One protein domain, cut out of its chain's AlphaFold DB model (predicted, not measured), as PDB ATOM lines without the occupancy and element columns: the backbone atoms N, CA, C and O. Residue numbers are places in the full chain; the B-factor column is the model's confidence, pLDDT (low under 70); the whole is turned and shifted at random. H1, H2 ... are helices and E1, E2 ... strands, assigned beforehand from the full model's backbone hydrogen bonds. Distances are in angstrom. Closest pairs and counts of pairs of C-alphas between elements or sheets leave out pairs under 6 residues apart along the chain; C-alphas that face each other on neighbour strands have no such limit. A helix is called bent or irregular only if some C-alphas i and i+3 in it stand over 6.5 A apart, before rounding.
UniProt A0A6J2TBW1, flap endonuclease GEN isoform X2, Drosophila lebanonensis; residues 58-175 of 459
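AT A GLANCE: This is residues 58 to 175 of the 459 residues of the protein "flap endonuclease GEN isoform X2" of Drosophila lebanonensis (UniProt A0A6J2TBW1). A long, kinked helix, H2, crosses slantwise over the edge strand E3 of a strongly twisted sheet of three strands, and the other helices gather toward the two ends of this pair. Near the first residues of H2, H1 folds back on it as a helical hairpin and H3, joined to the short H4, comes close; at the other end H5 meets the last residues of H2, and H6 covers the edge strand E1. The printed part has 118 residues, with six named helices and three named strands in the order H1, H2, E1, E2, H3, H4, E3, H5, H6. The sheet runs E1, E2, E3 and is antiparallel throughout; the class is mixed, helices and strands. The whole is compact, with a radius of gyration of the C-alphas of 15.2 A and spans of 44 by 34 by 28 A.

HOW THE PARTS SIT: H1, residues 58 to 68, touches residues 72 to 76 of H2, residues 72 to 89; their closest C-alphas, of Ile 61 and Cys 75, are 5.7 A apart, and they run opposite ways at a steep tilt of 42 degrees. H2 is the hub, touching three helices; it has a kink of 34 degrees near residue 79 and is only just irregular, C-alphas 78 and 81 being 6.6 A apart. E1, residues 99 to 109, bends by 85 degrees at residue 102 and forms a hairpin with E2, residues 112 to 120; N 104 and O 116 are 2.8 A apart, within hydrogen-bond range, as are N 99 and O 120 at 2.9 A. H3, residues 132 to 141, is close to but not clearly touching H2, with C-alphas of Ile 73 and Gln 134 at 6.6 A. H4, residues 146 to 150, only just touches H3 and only just touches H2, with 3 pairs of C-alphas within 8 A in each case; the closest are Glu 139 and Val 146 at 5.9 A, and Gln 77 and Leu 149 at 6.4 A. H4 only grazes the sheet, with residues 147 to 150. E3, residues 151 to 155, is antiparallel to the inner strand E2, with N 115 and O 154 at 2.8 A. H2 is on the sheet at a height of 9.3 A, over E3, and is only just slantwise to the strands, at 31 degrees to E3 on the local plane. H5, residues 156 to 162, is on the sheet at a height of 4.9 A, over none of the strands; it touches residues 88 to 89 of H2, with C-alphas of Val 88 and Ala 162 at 5.6 A. H6, residues 164 to 174, lies on the same face as H5, over E1 at a height of 9.3 A. H1 and H3 are apart, as are H2 and H6. Every O i to N i+4 pair is within hydrogen-bond range in H1, H3 and H6, against 12 of 14 in H2, 2 of 3 in H5 and 0 of 1 in H4, where 2 of 2 O i to N i+3 pairs are.

IN THESE COORDINATES: H1 begins at C-alpha 58, (-20.668, -0.200, 39.005), and is 15.3 A long. H2 is 25.5 A long and ends at C-alpha 89, (-5.267, 12.480, 36.528). E1 measures 22.3 A, E2 24.5 A and E3 13.6 A. H3 is 14.5 A long, and H4 and H5 are short. H6 is 15.5 A long and ends at C-alpha 174, (7.052, 11.900, 58.695).

THE WHOLE: The C-alphas farthest apart are those of Leu 67 and Glu 175, 48.8 A. The printed part has no cut. The link from E2 to H3, 11 residues, is long. The mean pLDDT of the printed part is 91.7; residues 92 to 95, in the short link from H2 to E1, are under 70.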
ATOM      1  N   VAL A  58     -19.443   0.528  38.632       92.81
ATOM      2  CA  VAL A  58     -20.668  -0.200  39.005       92.81
ATOM      3  C   VAL A  58     -21.204  -1.021  37.833       92.81
ATOM      4  O   VAL A  58     -21.466  -2.215  37.974       92.81
ATOM      5  N   LYS A  59     -21.345  -0.400  36.654       93.12
ATOM      6  CA  LYS A  59     -21.778  -1.111  35.440       93.12
ATOM      7  C   LYS A  59     -20.767  -2.179  35.039       93.12
ATOM      8  O   LYS A  59     -21.167  -3.273  34.659       93.12
ATOM      9  N   PHE A  60     -19.481  -1.861  35.147       92.44
ATOM     10  CA  PHE A  60     -18.413  -2.760  34.743       92.44
ATOM     11  C   PHE A  60     -18.366  -4.030  35.603       92.44
ATOM     12  O   PHE A  60     -18.330  -5.130  35.061       92.44
ATOM     13  N   ILE A  61     -18.439  -3.898  36.931       93.94
ATOM     14  CA  ILE A  61     -18.452  -5.034  37.864       93.94
ATOM     15  C   ILE A  61     -19.667  -5.922  37.608       93.94
ATOM     16  O   ILE A  61     -19.506  -7.128  37.477       93.94
ATOM     17  N   LYS A  62     -20.859  -5.340  37.427       93.12
ATOM     18  CA  LYS A  62     -22.069  -6.113  37.095       93.12
ATOM     19  C   LYS A  62     -21.924  -6.883  35.778       93.12
ATOM     20  O   LYS A  62     -22.334  -8.035  35.689       93.12
ATOM     21  N   GLN A  63     -21.335  -6.259  34.757       93.75
ATOM     22  CA  GLN A  63     -21.126  -6.900  33.459       93.75
ATOM     23  C   GLN A  63     -20.084  -8.016  33.520       93.75
ATOM     24  O   GLN A  63     -20.324  -9.084  32.970       93.75
ATOM     25  N   ILE A  64     -18.948  -7.801  34.183       93.62
ATOM     26  CA  ILE A  64     -17.892  -8.816  34.284       93.62
ATOM     27  C   ILE A  64     -18.271  -9.943  35.239       93.62
ATOM     28  O   ILE A  64     -18.004 -11.100  34.917       93.62
ATOM     29  N   GLY A  65     -18.953  -9.637  36.342       90.25
ATOM     30  CA  GLY A  65     -19.551 -10.652  37.204       90.25
ATOM     31  C   GLY A  65     -20.489 -11.561  36.410       90.25
ATOM     32  O   GLY A  65     -20.395 -12.775  36.504       90.25
ATOM     33  N   HIS A  66     -21.294 -11.000  35.505       91.06
ATOM     34  CA  HIS A  66     -22.167 -11.797  34.644       91.06
ATOM     35  C   HIS A  66     -21.428 -12.552  33.517       91.06
ATOM     36  O   HIS A  66     -21.684 -13.732  33.284       91.06
ATOM     37  N   LEU A  67     -20.536 -11.882  32.780       95.19
ATOM     38  CA  LEU A  67     -19.918 -12.429  31.562       95.19
ATOM     39  C   LEU A  67     -18.750 -13.374  31.847       95.19
ATOM     40  O   LEU A  67     -18.590 -14.369  31.147       95.19
ATOM     41  N   LEU A  68     -17.922 -13.047  32.839       94.19
ATOM     42  CA  LEU A  68     -16.736 -13.826  33.200       94.19
ATOM     43  C   LEU A  68     -16.923 -14.623  34.492       94.19
ATOM     44  O   LEU A  68     -16.014 -15.363  34.860       94.19
ATOM     45  N   GLN A  69     -18.070 -14.479  35.172       93.81
ATOM     46  CA  GLN A  69     -18.354 -15.161  36.442       93.81
ATOM     47  C   GLN A  69     -17.284 -14.870  37.502       93.81
ATOM     48  O   GLN A  69     -16.909 -15.724  38.303       93.81
ATOM     49  N   TRP A  70     -16.731 -13.655  37.473       95.50
ATOM     50  CA  TRP A  70     -15.773 -13.208  38.477       95.50
ATOM     51  C   TRP A  70     -16.513 -12.732  39.730       95.50
ATOM     52  O   TRP A  70     -17.469 -11.969  39.588       95.50
ATOM     53  N   PRO A  71     -16.035 -13.075  40.942       95.12
ATOM     54  CA  PRO A  71     -16.577 -12.508  42.172       95.12
ATOM     55  C   PRO A  71     -16.551 -10.977  42.131       95.12
ATOM     56  O   PRO A  71     -15.560 -10.370  41.702       95.12
ATOM     57  N   GLU A  72     -17.622 -10.333  42.582       94.94
ATOM     58  CA  GLU A  72     -17.774  -8.879  42.563       94.94
ATOM     59  C   GLU A  72     -16.663  -8.196  43.359       94.94
ATOM     60  O   GLU A  72     -16.113  -7.190  42.905       94.94
ATOM     61  N   ILE A  73     -16.262  -8.783  44.492       95.19
ATOM     62  CA  ILE A  73     -15.139  -8.290  45.292       95.19
ATOM     63  C   ILE A  73     -13.816  -8.322  44.523       95.19
ATOM     64  O   ILE A  73     -13.044  -7.361  44.559       95.19
ATOM     65  N   TYR A  74     -13.573  -9.385  43.755       95.06
ATOM     66  CA  TYR A  74     -12.377  -9.511  42.928       95.06
ATOM     67  C   TYR A  74     -12.390  -8.480  41.799       95.06
ATOM     68  O   TYR A  74     -11.384  -7.814  41.540       95.06
ATOM     69  N   CYS A  75     -13.543  -8.288  41.157       95.38
ATOM     70  CA  CYS A  75     -13.711  -7.237  40.161       95.38
ATOM     71  C   CYS A  75     -13.409  -5.868  40.781       95.38
ATOM     72  O   CYS A  75     -12.607  -5.106  40.240       95.38
ATOM     73  N   PHE A  76     -13.980  -5.575  41.948       95.25
ATOM     74  CA  PHE A  76     -13.737  -4.320  42.647       95.25
ATOM     75  C   PHE A  76     -12.243  -4.080  42.882       95.25
ATOM     76  O   PHE A  76     -11.727  -3.045  42.464       95.25
ATOM     77  N   GLN A  77     -11.511  -5.064  43.408       94.62
ATOM     78  CA  GLN A  77     -10.060  -4.967  43.617       94.62
ATOM     79  C   GLN A  77      -9.269  -4.648  42.339       94.62
ATOM     80  O   GLN A  77      -8.242  -3.968  42.394       94.62
ATOM     81  N   LYS A  78      -9.702  -5.154  41.179       93.56
ATOM     82  CA  LYS A  78      -9.010  -4.928  39.900       93.56
ATOM     83  C   LYS A  78      -9.355  -3.591  39.263       93.56
ATOM     84  O   LYS A  78      -8.474  -2.964  38.673       93.56
ATOM     85  N   PHE A  79     -10.603  -3.153  39.381       93.69
ATOM     86  CA  PHE A  79     -11.090  -1.969  38.675       93.69
ATOM     87  C   PHE A  79     -11.033  -0.699  39.521       93.69
ATOM     88  O   PHE A  79     -10.850   0.380  38.957       93.69
ATOM     89  N   PHE A  80     -11.089  -0.803  40.850       95.62
ATOM     90  CA  PHE A  80     -10.988   0.351  41.744       95.62
ATOM     91  C   PHE A  80      -9.716   1.192  41.519       95.62
ATOM     92  O   PHE A  80      -9.847   2.407  41.337       95.62
ATOM     93  N   PRO A  81      -8.509   0.601  41.358       95.44
ATOM     94  CA  PRO A  81      -7.298   1.360  41.030       95.44
ATOM     95  C   PRO A  81      -7.362   2.130  39.701       95.44
ATOM     96  O   PRO A  81      -6.657   3.121  39.520       95.44
ATOM     97  N   ILE A  82      -8.189   1.690  38.746       94.94
ATOM     98  CA  ILE A  82      -8.355   2.374  37.457       94.94
ATOM     99  C   ILE A  82      -9.169   3.657  37.644       94.94
ATOM    100  O   ILE A  82      -8.820   4.694  37.078       94.94
ATOM    101  N   LEU A  83     -10.221   3.614  38.471       93.69
ATOM    102  CA  LEU A  83     -10.992   4.808  38.818       93.69
ATOM    103  C   LEU A  83     -10.144   5.812  39.592       93.69
ATOM    104  O   LEU A  83     -10.142   6.988  39.230       93.69
ATOM    105  N   THR A  84      -9.408   5.370  40.618       94.75
ATOM    106  CA  THR A  84      -8.580   6.289  41.414       94.75
ATOM    107  C   THR A  84      -7.481   6.916  40.561       94.75
ATOM    108  O   THR A  84      -7.276   8.127  40.637       94.75
ATOM    109  N   ARG A  85      -6.863   6.151  39.647       94.44
ATOM    110  CA  ARG A  85      -5.899   6.686  38.674       94.44
ATOM    111  C   ARG A  85      -6.518   7.746  37.770       94.44
ATOM    112  O   ARG A  85      -5.931   8.813  37.597       94.44
ATOM    113  N   TRP A  86      -7.684   7.457  37.193       93.50
ATOM    114  CA  TRP A  86      -8.396   8.409  36.342       93.50
ATOM    115  C   TRP A  86      -8.733   9.693  37.111       93.50
ATOM    116  O   TRP A  86      -8.503  10.789  36.602       93.50
ATOM    117  N   GLN A  87      -9.203   9.568  38.355       92.12
ATOM    118  CA  GLN A  87      -9.582  10.711  39.186       92.12
ATOM    119  C   GLN A  87      -8.374  11.566  39.580       92.12
ATOM    120  O   GLN A  87      -8.437  12.789  39.509       92.12
ATOM    121  N   VAL A  88      -7.256  10.938  39.949       93.44
ATOM    122  CA  VAL A  88      -5.996  11.645  40.218       93.44
ATOM    123  C   VAL A  88      -5.521  12.406  38.974       93.44
ATOM    124  O   VAL A  88      -5.040  13.528  39.095       93.44
ATOM    125  N   GLN A  89      -5.685  11.838  37.776       92.06
ATOM    126  CA  GLN A  89      -5.267  12.480  36.528       92.06
ATOM    127  C   GLN A  89      -6.196  13.625  36.078       92.06
ATOM    128  O   GLN A  89      -5.745  14.523  35.372       92.06
ATOM    129  N   GLN A  90      -7.481  13.590  36.443       86.06
ATOM    130  CA  GLN A  90      -8.512  14.512  35.940       86.06
ATOM    131  C   GLN A  90      -9.150  15.380  37.038       86.06
ATOM    132  O   GLN A  90     -10.273  15.849  36.850       86.06
ATOM    133  N   ARG A  91      -8.469  15.604  38.175       75.19
ATOM    134  CA  ARG A  91      -9.053  16.298  39.344       75.19
ATOM    135  C   ARG A  91      -9.695  17.646  38.997       75.19
ATOM    136  O   ARG A  91     -10.740  17.974  39.544       75.19
ATOM    137  N   ASP A  92      -9.128  18.384  38.048       68.25
ATOM    138  CA  ASP A  92      -9.611  19.720  37.673       68.25
ATOM    139  C   ASP A  92     -10.956  19.716  36.915       68.25
ATOM    140  O   ASP A  92     -11.492  20.779  36.613       68.25
ATOM    141  N   LYS A  93     -11.499  18.542  36.555       63.19
ATOM    142  CA  LYS A  93     -12.581  18.413  35.561       63.19
ATOM    143  C   LYS A  93     -13.885  17.792  36.062       63.19
ATOM    144  O   LYS A  93     -14.760  17.536  35.233       63.19
ATOM    145  N   GLY A  94     -14.072  17.549  37.361       61.25
ATOM    146  CA  GLY A  94     -15.399  17.130  37.825       61.25
ATOM    147  C   GLY A  94     -15.511  16.565  39.233       61.25
ATOM    148  O   GLY A  94     -14.570  16.569  40.020       61.25
ATOM    149  N   GLU A  95     -16.718  16.075  39.514       68.31
ATOM    150  CA  GLU A  95     -17.122  15.468  40.781       68.31
ATOM    151  C   GLU A  95     -16.338  14.179  41.068       68.31
ATOM    152  O   GLU A  95     -16.365  13.212  40.291       68.31
ATOM    153  N   SER A  96     -15.658  14.172  42.214       78.38
ATOM    154  CA  SER A  96     -14.967  13.007  42.762       78.38
ATOM    155  C   SER A  96     -15.989  11.985  43.262       78.38
ATOM    156  O   SER A  96     -16.835  12.314  44.086       78.38
ATOM    157  N   LEU A  97     -15.914  10.739  42.780       84.75
ATOM    158  CA  LEU A  97     -16.767   9.653  43.298       84.75
ATOM    159  C   LEU A  97     -16.293   9.186  44.673       84.75
ATOM    160  O   LEU A  97     -17.097   8.814  45.525       84.75
ATOM    161  N   VAL A  98     -14.976   9.212  44.857       91.12
ATOM    162  CA  VAL A  98     -14.298   8.834  46.089       91.12
ATOM    163  C   VAL A  98     -13.395   9.953  46.553       91.12
ATOM    164  O   VAL A  98     -12.835  10.674  45.734       91.12
ATOM    165  N   GLU A  99     -13.184  10.076  47.853       92.00
ATOM    166  CA  GLU A  99     -12.242  11.046  48.405       92.00
ATOM    167  C   GLU A  99     -11.061  10.340  49.070       92.00
ATOM    168  O   GLU A  99     -11.248   9.314  49.731       92.00
ATOM    169  N   PRO A 100      -9.828  10.844  48.895       94.25
ATOM    170  CA  PRO A 100      -8.688  10.296  49.606       94.25
ATOM    171  C   PRO A 100      -8.745  10.757  51.067       94.25
ATOM    172  O   PRO A 100      -8.658  11.949  51.352       94.25
ATOM    173  N   LEU A 101      -8.864   9.810  51.997       93.19
ATOM    174  CA  LEU A 101      -8.911  10.098  53.432       93.19
ATOM    175  C   LEU A 101      -7.522  10.385  53.990       93.19
ATOM    176  O   LEU A 101      -7.291  11.398  54.644       93.19
ATOM    177  N   GLU A 102      -6.586   9.471  53.749       94.31
ATOM    178  CA  GLU A 102      -5.234   9.582  54.281       94.31
ATOM    179  C   GLU A 102      -4.221   8.826  53.429       94.31
ATOM    180  O   GLU A 102      -4.533   7.852  52.737       94.31
ATOM    181  N   ILE A 103      -2.966   9.263  53.523       96.56
ATOM    182  CA  ILE A 103      -1.831   8.529  52.976       96.56
ATOM    183  C   ILE A 103      -1.303   7.591  54.059       96.56
ATOM    184  O   ILE A 103      -0.808   8.022  55.101       96.56
ATOM    185  N   ILE A 104      -1.346   6.294  53.775       94.31
ATOM    186  CA  ILE A 104      -0.945   5.234  54.699       94.31
ATOM    187  C   ILE A 104       0.584   5.177  54.790       94.31
ATOM    188  O   ILE A 104       1.177   5.203  55.874       94.31
ATOM    189  N   LYS A 105       1.262   5.075  53.639       95.00
ATOM    190  CA  LYS A 105       2.723   4.892  53.579       95.00
ATOM    191  C   LYS A 105       3.316   5.201  52.209       95.00
ATOM    192  O   LYS A 105       2.634   5.193  51.188       95.00
ATOM    193  N   LYS A 106       4.637   5.402  52.204       96.38
ATOM    194  CA  LYS A 106       5.446   5.496  50.984       96.38
ATOM    195  C   LYS A 106       5.649   4.111  50.374       96.38
ATOM    196  O   LYS A 106       5.897   3.141  51.092       96.38
ATOM    197  N   ARG A 107       5.580   4.036  49.050       96.31
ATOM    198  CA  ARG A 107       5.819   2.843  48.240       96.31
ATOM    199  C   ARG A 107       6.759   3.180  47.088       96.31
ATOM    200  O   ARG A 107       6.832   4.318  46.638       96.31
ATOM    201  N   THR A 108       7.440   2.161  46.584       96.31
ATOM    202  CA  THR A 108       8.196   2.256  45.336       96.31
ATOM    203  C   THR A 108       7.733   1.121  44.448       96.31
ATOM    204  O   THR A 108       7.998  -0.042  44.743       96.31
ATOM    205  N   VAL A 109       7.010   1.447  43.381       94.19
ATOM    206  CA  VAL A 109       6.491   0.457  42.433       94.19
ATOM    207  C   VAL A 109       7.301   0.576  41.156       94.19
ATOM    208  O   VAL A 109       7.280   1.620  40.515       94.19
ATOM    209  N   LYS A 110       8.053  -0.474  40.803       94.00
ATOM    210  CA  LYS A 110       8.891  -0.506  39.586       94.00
ATOM    211  C   LYS A 110       9.806   0.728  39.440       94.00
ATOM    212  O   LYS A 110       9.972   1.261  38.352       94.00
ATOM    213  N   GLY A 111      10.372   1.205  40.553       93.75
ATOM    214  CA  GLY A 111      11.251   2.382  40.585       93.75
ATOM    215  C   GLY A 111      10.539   3.741  40.658       93.75
ATOM    216  O   GLY A 111      11.209   4.755  40.820       93.75
ATOM    217  N   VAL A 112       9.204   3.783  40.609       95.62
ATOM    218  CA  VAL A 112       8.425   5.023  40.720       95.62
ATOM    219  C   VAL A 112       8.030   5.271  42.174       95.62
ATOM    220  O   VAL A 112       7.369   4.436  42.803       95.62
ATOM    221  N   ALA A 113       8.411   6.436  42.706       96.88
ATOM    222  CA  ALA A 113       7.971   6.895  44.020       96.88
ATOM    223  C   ALA A 113       6.444   7.045  44.026       96.88
ATOM    224  O   ALA A 113       5.872   7.795  43.238       96.88
ATOM    225  N   SER A 114       5.788   6.291  44.900       97.50
ATOM    226  CA  SER A 114       4.334   6.193  44.983       97.50
ATOM    227  C   SER A 114       3.885   6.276  46.439       97.50
ATOM    228  O   SER A 114       4.669   6.058  47.367       97.50
ATOM    229  N   LEU A 115       2.617   6.579  46.657       97.38
ATOM    230  CA  LEU A 115       1.994   6.607  47.973       97.38
ATOM    231  C   LEU A 115       0.800   5.656  47.970       97.38
ATOM    232  O   LEU A 115       0.086   5.556  46.977       97.38
ATOM    233  N   GLU A 116       0.617   4.929  49.066       97.06
ATOM    234  CA  GLU A 116      -0.575   4.111  49.296       97.06
ATOM    235  C   GLU A 116      -1.598   4.959  50.049       97.06
ATOM    236  O   GLU A 116      -1.263   5.512  51.101       97.06
ATOM    237  N   LEU A 117      -2.807   5.078  49.504       96.75
ATOM    238  CA  LEU A 117      -3.888   5.901  50.041       96.75
ATOM    239  C   LEU A 117      -5.060   5.030  50.453       96.75
ATOM    240  O   LEU A 117      -5.331   4.012  49.815       96.75
ATOM    241  N   ARG A 118      -5.771   5.489  51.479       95.88
ATOM    242  CA  ARG A 118      -7.100   5.004  51.827       95.88
ATOM    243  C   ARG A 118      -8.147   5.932  51.230       95.88
ATOM    244  O   ARG A 118      -8.060   7.148  51.417       95.88
ATOM    245  N   TRP A 119      -9.117   5.358  50.535       95.62
ATOM    246  CA  TRP A 119     -10.204   6.092  49.895       95.62
ATOM    247  C   TRP A 119     -11.523   5.894  50.636       95.62
ATOM    248  O   TRP A 119     -11.717   4.888  51.312       95.62
ATOM    249  N   HIS A 120     -12.429   6.853  50.480       92.88
ATOM    250  CA  HIS A 120     -13.787   6.801  51.003       92.88
ATOM    251  C   HIS A 120     -14.806   7.024  49.897       92.88
ATOM    252  O   HIS A 120     -14.651   7.936  49.085       92.88
ATOM    253  N   ASP A 121     -15.858   6.213  49.885       91.44
ATOM    254  CA  ASP A 121     -17.001   6.385  48.993       91.44
ATOM    255  C   ASP A 121     -17.972   7.425  49.559       91.44
ATOM    256  O   ASP A 121     -18.922   7.097  50.265       91.44
ATOM    257  N   VAL A 122     -17.726   8.696  49.237       84.25
ATOM    258  CA  VAL A 122     -18.597   9.816  49.634       84.25
ATOM    259  C   VAL A 122     -19.976   9.749  48.987       84.25
ATOM    260  O   VAL A 122     -20.947  10.267  49.533       84.25
ATOM    261  N   SER A 123     -20.070   9.111  47.819       79.75
ATOM    262  CA  SER A 123     -21.304   9.052  47.036       79.75
ATOM    263  C   SER A 123     -22.198   7.873  47.433       79.75
ATOM    264  O   SER A 123     -23.330   7.792  46.955       79.75
ATOM    265  N   GLY A 124     -21.691   6.931  48.240       84.56
ATOM    266  CA  GLY A 124     -22.353   5.650  48.515       84.56
ATOM    267  C   GLY A 124     -22.604   4.827  47.246       84.56
ATOM    268  O   GLY A 124     -23.533   4.022  47.186       84.56
ATOM    269  N   CYS A 125     -21.826   5.067  46.186       84.62
ATOM    270  CA  CYS A 125     -22.067   4.483  44.871       84.62
ATOM    271  C   CYS A 125     -21.683   2.998  44.784       84.62
ATOM    272  O   CYS A 125     -22.106   2.311  43.851       84.62
ATOM    273  N   PHE A 126     -20.914   2.500  45.751       89.31
ATOM    274  CA  PHE A 126     -20.496   1.104  45.851       89.31
ATOM    275  C   PHE A 126     -21.264   0.319  46.920       89.31
ATOM    276  O   PHE A 126     -21.057  -0.888  47.058       89.31
ATOM    277  N   THR A 127     -22.178   0.955  47.658       87.69
ATOM    278  CA  THR A 127     -23.011   0.270  48.653       87.69
ATOM    279  C   THR A 127     -23.885  -0.798  47.986       87.69
ATOM    280  O   THR A 127     -24.594  -0.525  47.019       87.69
ATOM    281  N   GLY A 128     -23.820  -2.034  48.491       88.50
ATOM    282  CA  GLY A 128     -24.558  -3.178  47.940       88.50
ATOM    283  C   GLY A 128     -24.050  -3.677  46.582       88.50
ATOM    284  O   GLY A 128     -24.727  -4.471  45.931       88.50
ATOM    285  N   LEU A 129     -22.884  -3.208  46.121       91.56
ATOM    286  CA  LEU A 129     -22.271  -3.698  44.885       91.56
ATOM    287  C   LEU A 129     -21.618  -5.070  45.060       91.56
ATOM    288  O   LEU A 129     -21.566  -5.844  44.109       91.56
ATOM    289  N   ILE A 130     -21.105  -5.338  46.256       93.56
ATOM    290  CA  ILE A 130     -20.440  -6.585  46.621       93.56
ATOM    291  C   ILE A 130     -21.361  -7.319  47.602       93.56
ATOM    292  O   ILE A 130     -21.815  -6.684  48.556       93.56
ATOM    293  N   PRO A 131     -21.654  -8.614  47.389       93.56
ATOM    294  CA  PRO A 131     -22.441  -9.408  48.328       93.56
ATOM    295  C   PRO A 131     -21.809  -9.469  49.725       93.56
ATOM    296  O   PRO A 131     -20.602  -9.683  49.842       93.56
ATOM    297  N   ASP A 132     -22.626  -9.365  50.778       93.12
ATOM    298  CA  ASP A 132     -22.164  -9.373  52.179       93.12
ATOM    299  C   ASP A 132     -21.348 -10.628  52.532       93.12
ATOM    300  O   ASP A 132     -20.406 -10.559  53.316       93.12
ATOM    301  N   GLU A 133     -21.665 -11.768  51.913       94.00
ATOM    302  CA  GLU A 133     -20.939 -13.029  52.099       94.00
ATOM    303  C   GLU A 133     -19.482 -12.923  51.614       94.00
ATOM    304  O   GLU A 133     -18.564 -13.287  52.345       94.00
ATOM    305  N   GLN A 134     -19.245 -12.299  50.452       94.00
ATOM    306  CA  GLN A 134     -17.888 -12.046  49.944       94.00
ATOM    307  C   GLN A 134     -17.129 -11.036  50.814       94.00
ATOM    308  O   GLN A 134     -15.910 -11.130  50.958       94.00
ATOM    309  N   ILE A 135     -17.834 -10.056  51.389       93.75
ATOM    310  CA  ILE A 135     -17.236  -9.083  52.311       93.75
ATOM    311  C   ILE A 135     -16.800  -9.786  53.600       93.75
ATOM    312  O   ILE A 135     -15.669  -9.587  54.039       93.75
ATOM    313  N   ALA A 136     -17.651 -10.640  54.173       92.69
ATOM    314  CA  ALA A 136     -17.346 -11.392  55.388       92.69
ATOM    315  C   ALA A 136     -16.175 -12.372  55.192       92.69
ATOM    316  O   ALA A 136     -15.299 -12.475  56.053       92.69
ATOM    317  N   GLU A 137     -16.119 -13.060  54.046       92.94
ATOM    318  CA  GLU A 137     -14.978 -13.908  53.672       92.94
ATOM    319  C   GLU A 137     -13.682 -13.095  53.575       92.94
ATOM    320  O   GLU A 137     -12.649 -13.485  54.123       92.94
ATOM    321  N   PHE A 138     -13.741 -11.921  52.945       93.38
ATOM    322  CA  PHE A 138     -12.592 -11.030  52.831       93.38
ATOM    323  C   PHE A 138     -12.125 -10.495  54.187       93.38
ATOM    324  O   PHE A 138     -10.926 -10.474  54.450       93.38
ATOM    325  N   GLU A 139     -13.035 -10.104  55.081       92.94
ATOM    326  CA  GLU A 139     -12.681  -9.674  56.440       92.94
ATOM    327  C   GLU A 139     -11.938 -10.758  57.231       92.94
ATOM    328  O   GLU A 139     -11.050 -10.437  58.024       92.94
ATOM    329  N   LEU A 140     -12.263 -12.035  57.008       91.38
ATOM    330  CA  LEU A 140     -11.594 -13.151  57.675       91.38
ATOM    331  C   LEU A 140     -10.140 -13.318  57.206       91.38
ATOM    332  O   LEU A 140      -9.259 -13.634  58.011       91.38
ATOM    333  N   GLU A 141      -9.877 -13.094  55.917       90.00
ATOM    334  CA  GLU A 141      -8.539 -13.199  55.321       90.00
ATOM    335  C   GLU A 141      -7.694 -11.928  55.508       90.00
ATOM    336  O   GLU A 141      -6.458 -11.986  55.517       90.00
ATOM    337  N   HIS A 142      -8.343 -10.776  55.699       89.31
ATOM    338  CA  HIS A 142      -7.699  -9.470  55.757       89.31
ATOM    339  C   HIS A 142      -7.730  -8.869  57.171       89.31
ATOM    340  O   HIS A 142      -8.720  -8.263  57.578       89.31
ATOM    341  N   PRO A 143      -6.606  -8.890  57.918       83.56
ATOM    342  CA  PRO A 143      -6.566  -8.453  59.320       83.56
ATOM    343  C   PRO A 143      -6.815  -6.950  59.527       83.56
ATOM    344  O   PRO A 143      -6.911  -6.493  60.663       83.56
ATOM    345  N   LYS A 144      -6.867  -6.161  58.447       81.31
ATOM    346  CA  LYS A 144      -7.190  -4.726  58.476       81.31
ATOM    347  C   LYS A 144      -8.664  -4.440  58.164       81.31
ATOM    348  O   LYS A 144      -9.039  -3.271  58.138       81.31
ATOM    349  N   GLY A 145      -9.463  -5.481  57.932       86.75
ATOM    350  CA  GLY A 145     -10.873  -5.389  57.571       86.75
ATOM    351  C   GLY A 145     -11.115  -4.888  56.145       86.75
ATOM    352  O   GLY A 145     -10.194  -4.760  55.333       86.75
ATOM    353  N   VAL A 146     -12.381  -4.565  55.867       87.62
ATOM    354  CA  VAL A 146     -12.894  -4.132  54.548       87.62
ATOM    355  C   VAL A 146     -12.216  -2.871  54.028       87.62
ATOM    356  O   VAL A 146     -12.130  -2.678  52.820       87.62
ATOM    357  N   GLU A 147     -11.667  -2.031  54.905       89.44
ATOM    358  CA  GLU A 147     -10.961  -0.806  54.510       89.44
ATOM    359  C   GLU A 147      -9.814  -1.080  53.522       89.44
ATOM    360  O   GLU A 147      -9.549  -0.255  52.649       89.44
ATOM    361  N   GLU A 148      -9.161  -2.248  53.602       91.94
ATOM    362  CA  GLU A 148      -8.079  -2.625  52.680       91.94
ATOM    363  C   GLU A 148      -8.548  -2.767  51.224       91.94
ATOM    364  O   GLU A 148      -7.756  -2.580  50.300       91.94
ATOM    365  N   LEU A 149      -9.844  -3.008  51.008       92.69
ATOM    366  CA  LEU A 149     -10.459  -3.034  49.685       92.69
ATOM    367  C   LEU A 149     -10.377  -1.666  48.983       92.69
ATOM    368  O   LEU A 149     -10.279  -1.593  47.759       92.69
ATOM    369  N   TYR A 150     -10.360  -0.589  49.769       94.94
ATOM    370  CA  TYR A 150     -10.294   0.793  49.301       94.94
ATOM    371  C   TYR A 150      -8.866   1.345  49.307       94.94
ATOM    372  O   TYR A 150      -8.675   2.563  49.333       94.94
ATOM    373  N   TYR A 151      -7.842   0.484  49.302       95.69
ATOM    374  CA  TYR A 151      -6.450   0.921  49.209       95.69
ATOM    375  C   TYR A 151      -5.972   0.920  47.765       95.69
ATOM    376  O   TYR A 151      -6.033  -0.093  47.069       95.69
ATOM    377  N   THR A 152      -5.409   2.043  47.322       97.38
ATOM    378  CA  THR A 152      -4.740   2.115  46.016       97.38
ATOM    379  C   THR A 152      -3.372   2.769  46.129       97.38
ATOM    380  O   THR A 152      -3.049   3.435  47.116       97.38
ATOM    381  N   ILE A 153      -2.523   2.517  45.131       97.50
ATOM    382  CA  ILE A 153      -1.158   3.038  45.077       97.50
ATOM    383  C   ILE A 153      -1.049   3.995  43.896       97.50
ATOM    384  O   ILE A 153      -1.139   3.580  42.739       97.50
ATOM    385  N   GLU A 154      -0.786   5.262  44.198       97.19
ATOM    386  CA  GLU A 154      -0.725   6.329  43.204       97.19
ATOM    387  C   GLU A 154       0.662   7.003  43.186       97.19
ATOM    388  O   GLU A 154       1.285   7.173  44.239       97.19
ATOM    389  N   PRO A 155       1.203   7.361  42.005       96.81
ATOM    390  CA  PRO A 155       2.479   8.051  41.869       96.81
ATOM    391  C   PRO A 155       2.507   9.377  42.614       96.81
ATOM    392  O   PRO A 155       1.587  10.186  42.499       96.81
ATOM    393  N   LEU A 156       3.615   9.620  43.315       95.81
ATOM    394  CA  LEU A 156       3.818  10.830  44.106       95.81
ATOM    395  C   LEU A 156       3.655  12.092  43.253       95.81
ATOM    396  O   LEU A 156       2.929  12.992  43.652       95.81
ATOM    397  N   SER A 157       4.249  12.117  42.057       95.31
ATOM    398  CA  SER A 157       4.193  13.278  41.161       95.31
ATOM    399  C   SER A 157       2.768  13.671  40.772       95.31
ATOM    400  O   SER A 157       2.465  14.852  40.654       95.31
ATOM    401  N   MET A 158       1.877  12.694  40.585       94.81
ATOM    402  CA  MET A 158       0.482  12.981  40.260       94.81
ATOM    403  C   MET A 158      -0.316  13.393  41.495       94.81
ATOM    404  O   MET A 158      -1.172  14.263  41.400       94.81
ATOM    405  N   LEU A 159      -0.020  12.818  42.661       94.75
ATOM    406  CA  LEU A 159      -0.662  13.211  43.915       94.75
ATOM    407  C   LEU A 159      -0.240  14.597  44.398       94.75
ATOM    408  O   LEU A 159      -1.039  15.261  45.039       94.75
ATOM    409  N   GLU A 160       0.983  15.040  44.121       94.44
ATOM    410  CA  GLU A 160       1.433  16.397  44.457       94.44
ATOM    411  C   GLU A 160       0.635  17.456  43.695       94.44
ATOM    412  O   GLU A 160       0.317  18.503  44.252       94.44
ATOM    413  N   VAL A 161       0.268  17.159  42.445       93.62
ATOM    414  CA  VAL A 161      -0.594  18.024  41.632       93.62
ATOM    415  C   VAL A 161      -2.051  17.879  42.060       93.62
ATOM    416  O   VAL A 161      -2.735  18.873  42.285       93.62
ATOM    417  N   ALA A 162      -2.521  16.639  42.198       93.06
ATOM    418  CA  ALA A 162      -3.911  16.368  42.506       93.06
ATOM    419  C   ALA A 162      -4.248  16.761  43.943       93.06
ATOM    420  O   ALA A 162      -5.145  17.553  44.122       93.06
ATOM    421  N   TYR A 163      -3.558  16.286  44.974       93.44
ATOM    422  CA  TYR A 163      -3.895  16.518  46.387       93.44
ATOM    423  C   TYR A 163      -2.692  17.078  47.176       93.44
ATOM    424  O   TYR A 163      -2.178  16.403  48.078       93.44
ATOM    425  N   PRO A 164      -2.239  18.313  46.877       93.88
ATOM    426  CA  PRO A 164      -1.031  18.894  47.471       93.88
ATOM    427  C   PRO A 164      -1.101  18.973  48.998       93.88
ATOM    428  O   PRO A 164      -0.138  18.624  49.684       93.88
ATOM    429  N   ASP A 165      -2.250  19.369  49.547       94.25
ATOM    430  CA  ASP A 165      -2.433  19.521  50.993       94.25
ATOM    431  C   ASP A 165      -2.272  18.187  51.722       94.25
ATOM    432  O   ASP A 165      -1.537  18.107  52.710       94.25
ATOM    433  N   LEU A 166      -2.874  17.125  51.176       94.25
ATOM    434  CA  LEU A 166      -2.802  15.770  51.714       94.25
ATOM    435  C   LEU A 166      -1.356  15.258  51.722       94.25
ATOM    436  O   LEU A 166      -0.870  14.762  52.743       94.25
ATOM    437  N   VAL A 167      -0.643  15.425  50.602       95.25
ATOM    438  CA  VAL A 167       0.769  15.032  50.490       95.25
ATOM    439  C   VAL A 167       1.630  15.835  51.461       95.25
ATOM    440  O   VAL A 167       2.460  15.258  52.167       95.25
ATOM    441  N   SER A 168       1.411  17.147  51.560       94.56
ATOM    442  CA  SER A 168       2.181  18.013  52.453       94.56
ATOM    443  C   SER A 168       1.981  17.647  53.926       94.56
ATOM    444  O   SER A 168       2.956  17.568  54.675       94.56
ATOM    445  N   ALA A 169       0.743  17.357  54.343       94.50
ATOM    446  CA  ALA A 169       0.419  16.936  55.701       94.50
ATOM    447  C   ALA A 169       1.101  15.603  56.037       94.50
ATOM    448  O   ALA A 169       1.725  15.462  57.094       94.50
ATOM    449  N   PHE A 170       1.071  14.649  55.103       95.25
ATOM    450  CA  PHE A 170       1.749  13.370  55.265       95.25
ATOM    451  C   PHE A 170       3.271  13.527  55.369       95.25
ATOM    452  O   PHE A 170       3.880  12.954  56.275       95.25
ATOM    453  N   LEU A 171       3.901  14.313  54.493       92.19
ATOM    454  CA  LEU A 171       5.347  14.541  54.536       92.19
ATOM    455  C   LEU A 171       5.773  15.214  55.846       92.19
ATOM    456  O   LEU A 171       6.679  14.700  56.503       92.19
ATOM    457  N   LYS A 172       5.051  16.255  56.283       91.69
ATOM    458  CA  LYS A 172       5.271  16.925  57.576       91.69
ATOM    459  C   LYS A 172       5.150  15.952  58.752       91.69
ATOM    460  O   LYS A 172       5.988  15.969  59.646       91.69
ATOM    461  N   SER A 173       4.169  15.045  58.736       90.75
ATOM    462  CA  SER A 173       4.008  14.027  59.792       90.75
ATOM    463  C   SER A 173       5.168  13.021  59.874       90.75
ATOM    464  O   SER A 173       5.377  12.389  60.910       90.75
ATOM    465  N   LYS A 174       5.920  12.836  58.778       87.69
ATOM    466  CA  LYS A 174       7.052  11.900  58.695       87.69
ATOM    467  C   LYS A 174       8.400  12.571  58.949       87.69
ATOM    468  O   LYS A 174       9.398  11.860  59.101       87.69
ATOM    469  N   GLU A 175       8.450  13.897  59.016       85.44
ATOM    470  CA  GLU A 175       9.642  14.614  59.448       85.44
ATOM    471  C   GLU A 175       9.867  14.353  60.939       85.44
ATOM    472  O   GLU A 175       9.027  14.625  61.795       85.44
TER     473      GLU A 175